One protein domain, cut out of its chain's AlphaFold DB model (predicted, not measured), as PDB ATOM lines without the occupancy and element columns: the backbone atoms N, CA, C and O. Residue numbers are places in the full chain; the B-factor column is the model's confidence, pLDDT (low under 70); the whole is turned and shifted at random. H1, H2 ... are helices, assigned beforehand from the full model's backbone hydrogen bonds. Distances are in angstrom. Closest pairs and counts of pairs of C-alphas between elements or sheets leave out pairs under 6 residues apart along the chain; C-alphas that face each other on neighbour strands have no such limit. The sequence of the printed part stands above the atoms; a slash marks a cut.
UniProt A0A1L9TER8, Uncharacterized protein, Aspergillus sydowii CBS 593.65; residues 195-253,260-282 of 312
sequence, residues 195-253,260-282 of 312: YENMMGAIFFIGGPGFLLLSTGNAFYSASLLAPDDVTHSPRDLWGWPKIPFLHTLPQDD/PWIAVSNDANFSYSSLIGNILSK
ATOM      1  N   TYR A 195     -47.066 -19.136 -33.143       85.00
ATOM      2  CA  TYR A 195     -45.621 -19.027 -33.008       85.00
ATOM      3  C   TYR A 195     -45.241 -18.909 -31.540       85.00
ATOM      4  O   TYR A 195     -46.007 -18.394 -30.724       85.00
ATOM      5  N   GLU A 196     -44.045 -19.385 -31.215       76.25
ATOM      6  CA  GLU A 196     -43.539 -19.296 -29.852       76.25
ATOM      7  C   GLU A 196     -42.853 -17.945 -29.631       76.25
ATOM      8  O   GLU A 196     -41.892 -17.599 -30.320       76.25
ATOM      9  N   ASN A 197     -43.321 -17.183 -28.642       71.56
ATOM     10  CA  ASN A 197     -42.648 -15.957 -28.232       71.56
ATOM     11  C   ASN A 197     -41.534 -16.285 -27.225       71.56
ATOM     12  O   ASN A 197     -41.785 -16.549 -26.046       71.56
ATOM     13  N   MET A 198     -40.285 -16.207 -27.686       63.16
ATOM     14  CA  MET A 198     -39.099 -16.527 -26.886       63.16
ATOM     15  C   MET A 198     -38.926 -15.624 -25.648       63.16
ATOM     16  O   MET A 198     -38.276 -16.023 -24.682       63.16
ATOM     17  N   MET A 199     -39.546 -14.438 -25.622       58.62
ATOM     18  CA  MET A 199     -39.512 -13.526 -24.473       58.62
ATOM     19  C   MET A 199     -40.401 -14.008 -23.312       58.62
ATOM     20  O   MET A 199     -40.101 -13.736 -22.150       58.62
ATOM     21  N   GLY A 200     -41.454 -14.781 -23.607       53.59
ATOM     22  CA  GLY A 200     -42.333 -15.388 -22.600       53.59
ATOM     23  C   GLY A 200     -41.745 -16.638 -21.936       53.59
ATOM     24  O   GLY A 200     -42.094 -16.951 -20.797       53.59
ATOM     25  N   ALA A 201     -40.806 -17.323 -22.600       52.81
ATOM     26  CA  ALA A 201     -40.229 -18.587 -22.133       52.81
ATOM     27  C   ALA A 201     -39.438 -18.459 -20.812       52.81
ATOM     28  O   ALA A 201     -39.337 -19.422 -20.051       52.81
ATOM     29  N   ILE A 202     -38.929 -17.262 -20.490       50.81
ATOM     30  CA  ILE A 202     -38.137 -17.004 -19.273       50.81
ATOM     31  C   ILE A 202     -39.008 -17.065 -17.999       50.81
ATOM     32  O   ILE A 202     -38.502 -17.363 -16.917       50.81
ATOM     33  N   PHE A 203     -40.329 -16.876 -18.102       44.62
ATOM     34  CA  PHE A 203     -41.239 -16.899 -16.945       44.62
ATOM     35  C   PHE A 203     -41.666 -18.311 -16.491       44.62
ATOM     36  O   PHE A 203     -42.365 -18.448 -15.488       44.62
ATOM     37  N   PHE A 204     -41.220 -19.379 -17.162       45.28
ATOM     38  CA  PHE A 204     -41.658 -20.760 -16.897       45.28
ATOM     39  C   PHE A 204     -40.710 -21.585 -16.000       45.28
ATOM     40  O   PHE A 204     -40.709 -22.815 -16.064       45.28
ATOM     41  N   ILE A 205     -39.937 -20.946 -15.113       47.59
ATOM     42  CA  ILE A 205     -38.950 -21.611 -14.226       47.59
ATOM     43  C   ILE A 205     -39.602 -22.438 -13.081       47.59
ATOM     44  O   ILE A 205     -38.908 -23.069 -12.290       47.59
ATOM     45  N   GLY A 206     -40.937 -22.527 -13.003       49.28
ATOM     46  CA  GLY A 206     -41.646 -23.277 -11.947       49.28
ATOM     47  C   GLY A 206     -42.720 -24.275 -12.403       49.28
ATOM     48  O   GLY A 206     -43.420 -24.818 -11.553       49.28
ATOM     49  N   GLY A 207     -42.892 -24.510 -13.710       54.91
ATOM     50  CA  GLY A 207     -43.983 -25.336 -14.257       54.91
ATOM     51  C   GLY A 207     -43.541 -26.260 -15.405       54.91
ATOM     52  O   GLY A 207     -42.361 -26.600 -15.478       54.91
ATOM     53  N   PRO A 208     -44.430 -26.651 -16.345       49.41
ATOM     54  CA  PRO A 208     -44.102 -27.534 -17.481       49.41
ATOM     55  C   PRO A 208     -42.987 -27.009 -18.419       49.41
ATOM     56  O   PRO A 208     -42.609 -27.694 -19.364       49.41
ATOM     57  N   GLY A 209     -42.393 -25.847 -18.129       49.09
ATOM     58  CA  GLY A 209     -41.151 -25.357 -18.725       49.09
ATOM     59  C   GLY A 209     -39.929 -26.259 -18.505       49.09
ATOM     60  O   GLY A 209     -39.029 -26.231 -19.336       49.09
ATOM     61  N   PHE A 210     -39.897 -27.128 -17.481       48.91
ATOM     62  CA  PHE A 210     -38.822 -28.135 -17.347       48.91
ATOM     63  C   PHE A 210     -38.799 -29.124 -18.526       48.91
ATOM     64  O   PHE A 210     -37.730 -29.488 -19.015       48.91
ATOM     65  N   LEU A 211     -39.977 -29.514 -19.035       48.38
ATOM     66  CA  LEU A 211     -40.072 -30.357 -20.228       48.38
ATOM     67  C   LEU A 211     -39.582 -29.602 -21.466       48.38
ATOM     68  O   LEU A 211     -38.849 -30.178 -22.265       48.38
ATOM     69  N   LEU A 212     -39.893 -28.307 -21.577       50.66
ATOM     70  CA  LEU A 212     -39.430 -27.451 -22.671       50.66
ATOM     71  C   LEU A 212     -37.908 -27.225 -22.635       50.66
ATOM     72  O   LEU A 212     -37.274 -27.239 -23.685       50.66
ATOM     73  N   LEU A 213     -37.302 -27.120 -21.447       55.00
ATOM     74  CA  LEU A 213     -35.844 -27.065 -21.273       55.00
ATOM     75  C   LEU A 213     -35.178 -28.390 -21.694       55.00
ATOM     76  O   LEU A 213     -34.117 -28.387 -22.318       55.00
ATOM     77  N   SER A 214     -35.824 -29.530 -21.415       52.09
ATOM     78  CA  SER A 214     -35.332 -30.853 -21.829       52.09
ATOM     79  C   SER A 214     -35.403 -31.062 -23.347       52.09
ATOM     80  O   SER A 214     -34.445 -31.553 -23.946       52.09
ATOM     81  N   THR A 215     -36.491 -30.624 -23.989       57.00
ATOM     82  CA  THR A 215     -36.644 -30.702 -25.447       57.00
ATOM     83  C   THR A 215     -35.755 -29.664 -26.136       57.00
ATOM     84  O   THR A 215     -35.127 -29.966 -27.149       57.00
ATOM     85  N   GLY A 216     -35.608 -28.473 -25.545       63.59
ATOM     86  CA  GLY A 216     -34.706 -27.414 -25.999       63.59
ATOM     87  C   GLY A 216     -33.244 -27.859 -26.051       63.59
ATOM     88  O   GLY A 216     -32.560 -27.570 -27.030       63.59
ATOM     89  N   ASN A 217     -32.783 -28.649 -25.076       68.94
ATOM     90  CA  ASN A 217     -31.432 -29.221 -25.090       68.94
ATOM     91  C   ASN A 217     -31.195 -30.161 -26.283       68.94
ATOM     92  O   ASN A 217     -30.093 -30.182 -26.834       68.94
ATOM     93  N   ALA A 218     -32.212 -30.919 -26.704       76.12
ATOM     94  CA  ALA A 218     -32.113 -31.790 -27.872       76.12
ATOM     95  C   ALA A 218     -32.072 -30.981 -29.176       76.12
ATOM     96  O   ALA A 218     -31.224 -31.255 -30.024       76.12
ATOM     97  N   PHE A 219     -32.922 -29.952 -29.305       80.06
ATOM     98  CA  PHE A 219     -32.889 -29.029 -30.446       80.06
ATOM     99  C   PHE A 219     -31.538 -28.314 -30.542       80.06
ATOM    100  O   PHE A 219     -30.907 -28.318 -31.594       80.06
ATOM    101  N   TYR A 220     -31.032 -27.792 -29.425       79.44
ATOM    102  CA  TYR A 220     -29.736 -27.123 -29.366       79.44
ATOM    103  C   TYR A 220     -28.573 -28.058 -29.722       79.44
ATOM    104  O   TYR A 220     -27.738 -27.717 -30.558       79.44
ATOM    105  N   SER A 221     -28.543 -29.266 -29.152       87.25
ATOM    106  CA  SER A 221     -27.478 -30.242 -29.427       87.25
ATOM    107  C   SER A 221     -27.491 -30.712 -30.883       87.25
ATOM    108  O   SER A 221     -26.436 -30.846 -31.498       87.25
ATOM    109  N   ALA A 222     -28.673 -30.935 -31.460       87.38
ATOM    110  CA  ALA A 222     -28.801 -31.311 -32.864       87.38
ATOM    111  C   ALA A 222     -28.449 -30.150 -33.809       87.38
ATOM    112  O   ALA A 222     -27.819 -30.389 -34.836       87.38
ATOM    113  N   SER A 223     -28.763 -28.904 -33.440       87.44
ATOM    114  CA  SER A 223     -28.315 -27.712 -34.166       87.44
ATOM    115  C   SER A 223     -26.793 -27.537 -34.142       87.44
ATOM    116  O   SER A 223     -26.223 -27.159 -35.158       87.44
ATOM    117  N   LEU A 224     -26.114 -27.846 -33.029       88.19
ATOM    118  CA  LEU A 224     -24.644 -27.803 -32.955       88.19
ATOM    119  C   LEU A 224     -23.963 -28.871 -33.818       88.19
ATOM    120  O   LEU A 224     -22.849 -28.668 -34.289       88.19
ATOM    121  N   LEU A 225     -24.626 -30.011 -34.008       91.19
ATOM    122  CA  LEU A 225     -24.158 -31.100 -34.865       91.19
ATOM    123  C   LEU A 225     -24.656 -30.965 -36.313       91.19
ATOM    124  O   LEU A 225     -24.442 -31.875 -37.118       91.19
ATOM    125  N   ALA A 226     -25.352 -29.873 -36.644       88.56
ATOM    126  CA  ALA A 226     -25.901 -29.671 -37.972       88.56
ATOM    127  C   ALA A 226     -24.773 -29.496 -39.011       88.56
ATOM    128  O   ALA A 226     -23.761 -28.856 -38.717       88.56
ATOM    129  N   PRO A 227     -24.931 -30.041 -40.231       88.81
ATOM    130  CA  PRO A 227     -23.999 -29.802 -41.328       88.81
ATOM    131  C   PRO A 227     -23.899 -28.315 -41.683       88.81
ATOM    132  O   PRO A 227     -24.866 -27.571 -41.520       88.81
ATOM    133  N   ASP A 228     -22.767 -27.914 -42.256       86.44
ATOM    134  CA  ASP A 228     -22.488 -26.512 -42.597       86.44
ATOM    135  C   ASP A 228     -23.473 -25.935 -43.641       86.44
ATOM    136  O   ASP A 228     -23.855 -24.770 -43.614       86.44
ATOM    137  N   ASP A 229     -24.029 -26.786 -44.505       86.50
ATOM    138  CA  ASP A 229     -25.088 -26.370 -45.435       86.50
ATOM    139  C   ASP A 229     -26.376 -25.927 -44.704       86.50
ATOM    140  O   ASP A 229     -27.151 -25.115 -45.213       86.50
ATOM    141  N   VAL A 230     -26.633 -26.453 -43.498       87.19
ATOM    142  CA  VAL A 230     -27.817 -26.128 -42.681       87.19
ATOM    143  C   VAL A 230     -27.571 -24.888 -41.818       87.19
ATOM    144  O   VAL A 230     -28.503 -24.116 -41.572       87.19
ATOM    145  N   THR A 231     -26.334 -24.645 -41.376       84.88
ATOM    146  CA  THR A 231     -25.969 -23.448 -40.593       84.88
ATOM    147  C   THR A 231     -26.102 -22.178 -41.437       84.88
ATOM    148  O   THR A 231     -26.650 -21.189 -40.944       84.88
ATOM    149  N   HIS A 232     -25.745 -22.252 -42.723       86.12
ATOM    150  CA  HIS A 232     -25.862 -21.171 -43.713       86.12
ATOM    151  C   HIS A 232     -27.185 -21.146 -44.493       86.12
ATOM    152  O   HIS A 232     -27.431 -20.250 -45.294       86.12
ATOM    153  N   SER A 233     -28.070 -22.113 -44.269       87.00
ATOM    154  CA  SER A 233     -29.397 -22.135 -44.892       87.00
ATOM    155  C   SER A 233     -30.341 -21.111 -44.238       87.00
ATOM    156  O   SER A 233     -30.245 -20.910 -43.034       87.00
ATOM    157  N   PRO A 234     -31.333 -20.533 -44.942       88.25
ATOM    158  CA  PRO A 234     -32.371 -19.676 -44.344       88.25
ATOM    159  C   PRO A 234     -33.329 -20.410 -43.403       88.25
ATOM    160  O   PRO A 234     -34.138 -19.785 -42.716       88.25
ATOM    161  N   ARG A 235     -33.251 -21.739 -43.362       88.62
ATOM    162  CA  ARG A 235     -34.037 -22.590 -42.473       88.62
ATOM    163  C   ARG A 235     -33.138 -23.472 -41.620       88.62
ATOM    164  O   ARG A 235     -32.023 -23.809 -42.019       88.62
ATOM    165  N   ASP A 236     -33.611 -23.825 -40.440       88.44
ATOM    166  CA  ASP A 236     -32.915 -24.777 -39.579       88.44
ATOM    167  C   ASP A 236     -33.170 -26.242 -39.991       88.44
ATOM    168  O   ASP A 236     -33.802 -26.529 -41.013       88.44
ATOM    169  N   LEU A 237     -32.680 -27.184 -39.176       90.06
ATOM    170  CA  LEU A 237     -32.824 -28.627 -39.399       90.06
ATOM    171  C   LEU A 237     -34.293 -29.098 -39.425       90.06
ATOM    172  O   LEU A 237     -34.596 -30.119 -40.045       90.06
ATOM    173  N   TRP A 238     -35.203 -28.361 -38.783       86.12
ATOM    174  CA  TRP A 238     -36.638 -28.664 -38.716       86.12
ATOM    175  C   TRP A 238     -37.461 -27.883 -39.745       86.12
ATOM    176  O   TRP A 238     -38.669 -28.093 -39.859       86.12
ATOM    177  N   GLY A 239     -36.811 -27.048 -40.559       85.69
ATOM    178  CA  GLY A 239     -37.457 -26.267 -41.607       85.69
ATOM    179  C   GLY A 239     -38.065 -24.955 -41.114       85.69
ATOM    180  O   GLY A 239     -38.807 -24.327 -41.875       85.69
ATOM    181  N   TRP A 240     -37.752 -24.530 -39.889       87.88
ATOM    182  CA  TRP A 240     -38.181 -23.246 -39.348       87.88
ATOM    183  C   TRP A 240     -37.313 -22.102 -39.879       87.88
ATOM    184  O   TRP A 240     -36.105 -22.282 -40.063       87.88
ATOM    185  N   PRO A 241     -37.900 -20.922 -40.146       88.19
ATOM    186  CA  PRO A 241     -37.167 -19.784 -40.682       88.19
ATOM    187  C   PRO A 241     -36.211 -19.196 -39.638       88.19
ATOM    188  O   PRO A 241     -36.598 -18.934 -38.496       88.19
ATOM    189  N   LYS A 242     -34.964 -18.961 -40.053       88.62
ATOM    190  CA  LYS A 242     -33.944 -18.267 -39.259       88.62
ATOM    191  C   LYS A 242     -33.880 -16.792 -39.639       88.62
ATOM    192  O   LYS A 242     -34.156 -16.419 -40.777       88.62
ATOM    193  N   ILE A 243     -33.474 -15.962 -38.683       87.62
ATOM    194  CA  ILE A 243     -33.345 -14.516 -38.876       87.62
ATOM    195  C   ILE A 243     -31.874 -14.175 -39.158       87.62
ATOM    196  O   ILE A 243     -31.018 -14.503 -38.321       87.62
ATOM    197  N   PRO A 244     -31.551 -13.555 -40.310       88.25
ATOM    198  CA  PRO A 244     -30.196 -13.109 -40.613       88.25
ATOM    199  C   PRO A 244     -29.773 -11.982 -39.667       88.25
ATOM    200  O   PRO A 244     -30.610 -11.266 -39.117       88.25
ATOM    201  N   PHE A 245     -28.469 -11.808 -39.469       86.38
ATOM    202  CA  PHE A 245     -27.974 -10.666 -38.706       86.38
ATOM    203  C   PHE A 245     -28.358  -9.355 -39.397       86.38
ATOM    204  O   PHE A 245     -28.011  -9.140 -40.561       86.38
ATOM    205  N   LEU A 246     -29.023  -8.458 -38.666       83.00
ATOM    206  CA  LEU A 246     -29.524  -7.195 -39.218       83.00
ATOM    207  C   LEU A 246     -28.400  -6.333 -39.812       83.00
ATOM    208  O   LEU A 246     -28.597  -5.705 -40.842       83.00
ATOM    209  N   HIS A 247     -27.205  -6.370 -39.215       80.81
ATOM    210  CA  HIS A 247     -26.034  -5.630 -39.694       80.81
ATOM    211  C   HIS A 247     -25.433  -6.177 -41.003       80.81
ATOM    212  O   HIS A 247     -24.593  -5.515 -41.606       80.81
ATOM    213  N   THR A 248     -25.805  -7.393 -41.423       80.12
ATOM    214  CA  THR A 248     -25.333  -7.998 -42.687       80.12
ATOM    215  C   THR A 248     -26.269  -7.735 -43.857       80.12
ATOM    216  O   THR A 248     -25.902  -7.978 -45.007       80.12
ATOM    217  N   LEU A 249     -27.484  -7.267 -43.573       80.56
ATOM    218  CA  LEU A 249     -28.434  -6.924 -44.612       80.56
ATOM    219  C   LEU A 249     -27.984  -5.627 -45.292       80.56
ATOM    220  O   LEU A 249     -27.469  -4.735 -44.614       80.56
ATOM    221  N   PRO A 250     -28.158  -5.509 -46.620       74.44
ATOM    222  CA  PRO A 250     -27.896  -4.259 -47.310       74.44
ATOM    223  C   PRO A 250     -28.806  -3.190 -46.706       74.44
ATOM    224  O   PRO A 250     -30.028  -3.242 -46.842       74.44
ATOM    225  N   GLN A 251     -28.196  -2.252 -45.987       68.56
ATOM    226  CA  GLN A 251     -28.873  -1.053 -45.538       68.56
ATOM    227  C   GLN A 251     -29.059  -0.197 -46.785       68.56
ATOM    228  O   GLN A 251     -28.110   0.397 -47.290       68.56
ATOM    229  N   ASP A 252     -30.255  -0.247 -47.358       64.38
ATOM    230  CA  ASP A 252     -30.602   0.632 -48.459       64.38
ATOM    231  C   ASP A 252     -30.650   2.055 -47.881       64.38
ATOM    232  O   ASP A 252     -31.498   2.356 -47.040       64.38
ATOM    233  N   ASP A 253     -29.721   2.925 -48.291       56.97
ATOM    234  CA  ASP A 253     -29.666   4.343 -47.881       56.97
ATOM    235  C   ASP A 253     -30.966   5.102 -48.243       56.97
ATOM    236  O   ASP A 253     -31.163   6.254 -47.853       56.97
ATOM    237  N   PRO A 260     -39.909   1.278 -42.868       72.44
ATOM    238  CA  PRO A 260     -38.896   0.598 -42.056       72.44
ATOM    239  C   PRO A 260     -38.597  -0.846 -42.505       72.44
ATOM    240  O   PRO A 260     -37.830  -1.546 -41.841       72.44
ATOM    241  N   TRP A 261     -39.224  -1.338 -43.580       78.38
ATOM    242  CA  TRP A 261     -39.070  -2.724 -44.021       78.38
ATOM    243  C   TRP A 261     -37.799  -2.922 -44.853       78.38
ATOM    244  O   TRP A 261     -37.630  -2.314 -45.907       78.38
ATOM    245  N   ILE A 262     -36.937  -3.843 -44.415       80.38
ATOM    246  CA  ILE A 262     -35.734  -4.260 -45.149       80.38
ATOM    247  C   ILE A 262     -36.059  -5.521 -45.954       80.38
ATOM    248  O   ILE A 262     -36.448  -6.547 -45.389       80.38
ATOM    249  N   ALA A 263     -35.888  -5.462 -47.274       80.62
ATOM    250  CA  ALA A 263     -36.080  -6.620 -48.141       80.62
ATOM    251  C   ALA A 263     -34.887  -7.584 -48.036       80.62
ATOM    252  O   ALA A 263     -33.735  -7.204 -48.239       80.62
ATOM    253  N   VAL A 264     -35.169  -8.857 -47.757       80.12
ATOM    254  CA  VAL A 264     -34.154  -9.918 -47.686       80.12
ATOM    255  C   VAL A 264     -34.222 -10.747 -48.966       80.12
ATOM    256  O   VAL A 264     -35.240 -11.377 -49.248       80.12
ATOM    257  N   SER A 265     -33.147 -10.742 -49.760       80.75
ATOM    258  CA  SER A 265     -33.059 -11.559 -50.979       80.75
ATOM    259  C   SER A 265     -32.835 -13.036 -50.643       80.75
ATOM    260  O   SER A 265     -32.033 -13.356 -49.775       80.75
ATOM    261  N   ASN A 266     -33.483 -13.958 -51.359       72.38
ATOM    262  CA  ASN A 266     -33.307 -15.399 -51.129       72.38
ATOM    263  C   ASN A 266     -31.963 -15.951 -51.642       72.38
ATOM    264  O   ASN A 266     -31.585 -17.055 -51.258       72.38
ATOM    265  N   ASP A 267     -31.257 -15.203 -52.494       70.12
ATOM    266  CA  ASP A 267     -30.056 -15.680 -53.197       70.12
ATOM    267  C   ASP A 267     -28.741 -15.270 -52.512       70.12
ATOM    268  O   ASP A 267     -27.655 -15.665 -52.939       70.12
ATOM    269  N   ALA A 268     -28.818 -14.457 -51.456       70.12
ATOM    270  CA  ALA A 268     -27.651 -13.982 -50.729       70.12
ATOM    271  C   ALA A 268     -27.265 -14.950 -49.600       70.12
ATOM    272  O   ALA A 268     -28.109 -15.453 -48.860       70.12
ATOM    273  N   ASN A 269     -25.960 -15.198 -49.463       78.75
ATOM    274  CA  ASN A 269     -25.425 -16.018 -48.382       78.75
ATOM    275  C   ASN A 269     -25.355 -15.176 -47.101       78.75
ATOM    276  O   ASN A 269     -24.462 -14.338 -46.958       78.75
ATOM    277  N   PHE A 270     -26.317 -15.371 -46.201       82.88
ATOM    278  CA  PHE A 270     -26.396 -14.640 -44.941       82.88
ATOM    279  C   PHE A 270     -25.877 -15.465 -43.766       82.88
ATOM    280  O   PHE A 270     -26.033 -16.683 -43.700       82.88
ATOM    281  N   SER A 271     -25.312 -14.763 -42.786       86.00
ATOM    282  CA  SER A 271     -25.071 -15.315 -41.455       86.00
ATOM    283  C   SER A 271     -26.310 -15.098 -40.589       86.00
ATOM    284  O   SER A 271     -26.917 -14.025 -40.612       86.00
ATOM    285  N   TYR A 272     -26.687 -16.111 -39.810       87.12
ATOM    286  CA  TYR A 272     -27.910 -16.103 -39.005       87.12
ATOM    287  C   TYR A 272     -27.626 -15.856 -37.530       87.12
ATOM    288  O   TYR A 272     -26.638 -16.338 -36.980       87.12
ATOM    289  N   SER A 273     -28.547 -15.144 -36.885       85.50
ATOM    290  CA  SER A 273     -28.473 -14.788 -35.463       85.50
ATOM    291  C   SER A 273     -28.672 -15.963 -34.507       85.50
ATOM    292  O   SER A 273     -28.204 -15.933 -33.370       85.50
ATOM    293  N   SER A 274     -29.322 -17.028 -34.977       85.38
ATOM    294  CA  SER A 274     -29.614 -18.238 -34.216       85.38
ATOM    295  C   SER A 274     -29.401 -19.490 -35.069       85.38
ATOM    296  O   SER A 274     -29.580 -19.469 -36.285       85.38
ATOM    297  N   LEU A 275     -29.035 -20.610 -34.430       85.50
ATOM    298  CA  LEU A 275     -28.975 -21.921 -35.097       85.50
ATOM    299  C   LEU A 275     -30.342 -22.627 -35.134       85.50
ATOM    300  O   LEU A 275     -30.521 -23.580 -35.891       85.50
ATOM    301  N   ILE A 276     -31.281 -22.182 -34.298       86.00
ATOM    302  CA  ILE A 276     -32.667 -22.658 -34.247       86.00
ATOM    303  C   ILE A 276     -33.553 -21.528 -34.769       86.00
ATOM    304  O   ILE A 276     -33.388 -20.376 -34.357       86.00
ATOM    305  N   GLY A 277     -34.447 -21.847 -35.701       85.56
ATOM    306  CA  GLY A 277     -35.392 -20.893 -36.274       85.56
ATOM    307  C   GLY A 277     -36.584 -20.616 -35.359       85.56
ATOM    308  O   GLY A 277     -36.761 -21.246 -34.315       85.56
ATOM    309  N   ASN A 278     -37.434 -19.677 -35.765       85.88
ATOM    310  CA  ASN A 278     -38.675 -19.409 -35.041       85.88
ATOM    311  C   ASN A 278     -39.655 -20.557 -35.246       85.88
ATOM    312  O   ASN A 278     -40.010 -20.883 -36.380       85.88
ATOM    313  N   ILE A 279     -40.109 -21.153 -34.147       84.94
ATOM    314  CA  ILE A 279     -41.045 -22.270 -34.190       84.94
ATOM    315  C   ILE A 279     -42.391 -21.744 -34.673       84.94
ATOM    316  O   ILE A 279     -43.021 -20.918 -34.012       84.94
ATOM    317  N   LEU A 280     -42.820 -22.248 -35.826       85.31
ATOM    318  CA  LEU A 280     -44.107 -21.934 -36.428       85.31
ATOM    319  C   LEU A 280     -44.968 -23.194 -36.480       85.31
ATOM    320  O   LEU A 280     -44.501 -24.271 -36.868       85.31
ATOM    321  N   SER A 281     -46.237 -23.040 -36.132       82.31
ATOM    322  CA  SER A 281     -47.271 -24.065 -36.206       82.31
ATOM    323  C   SER A 281     -48.456 -23.539 -37.015       82.31
ATOM    324  O   SER A 281     -48.692 -22.333 -37.096       82.31
ATOM    325  N   LYS A 282     -49.201 -24.455 -37.641       80.81
ATOM    326  CA  LYS A 282     -50.372 -24.156 -38.488       80.81
ATOM    327  C   LYS A 282     -50.079 -23.302 -39.732       80.81
ATOM    328  O   LYS A 282     -50.992 -22.702 -40.287       80.81
TER     329      LYS A 282
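This is residues 195 to 253 and 260 to 282 of the 312 residues of an uncharacterized protein of Aspergillus sydowii CBS 593.65 (UniProt A0A1L9TER8). This is a loose model with little regular structure: one helix, H1, makes an arm toward one end, a single-turn helix, H2, follows it, and long loops make the rest. The printed part has 82 residues with two named helices, H1 then H2, and no named strand; the class is all helix, with only 20 residues in named elements. The radius of gyration of the C-alphas is 14.9 A, and the spans are 47 by 32 by 25 A.

H1, residues 209 to 224, is joined by a tight link of 3 residues to H2, residues 228 to 231. The two are only just apart, their closest C-alphas 8.1 A from each other. In H1, 11 of 12 O i to N i+4 pairs are within hydrogen-bond range; H2 is too short for such a pair.

H1 runs 21.9 A from C-alpha 209 at (-41.151, -25.357, -18.725) to C-alpha 224. H2 ends with C-alpha 231 at (-25.969, -23.448, -40.593).

The farthest C-alphas, of Gly 207 and Asp 253, are 47.1 A apart. Residues 254 to 259 are not printed; C-alphas 253 and 260 are 11.5 A apart. Residues 198 to 217 and 251 to 253 have pLDDT under 70.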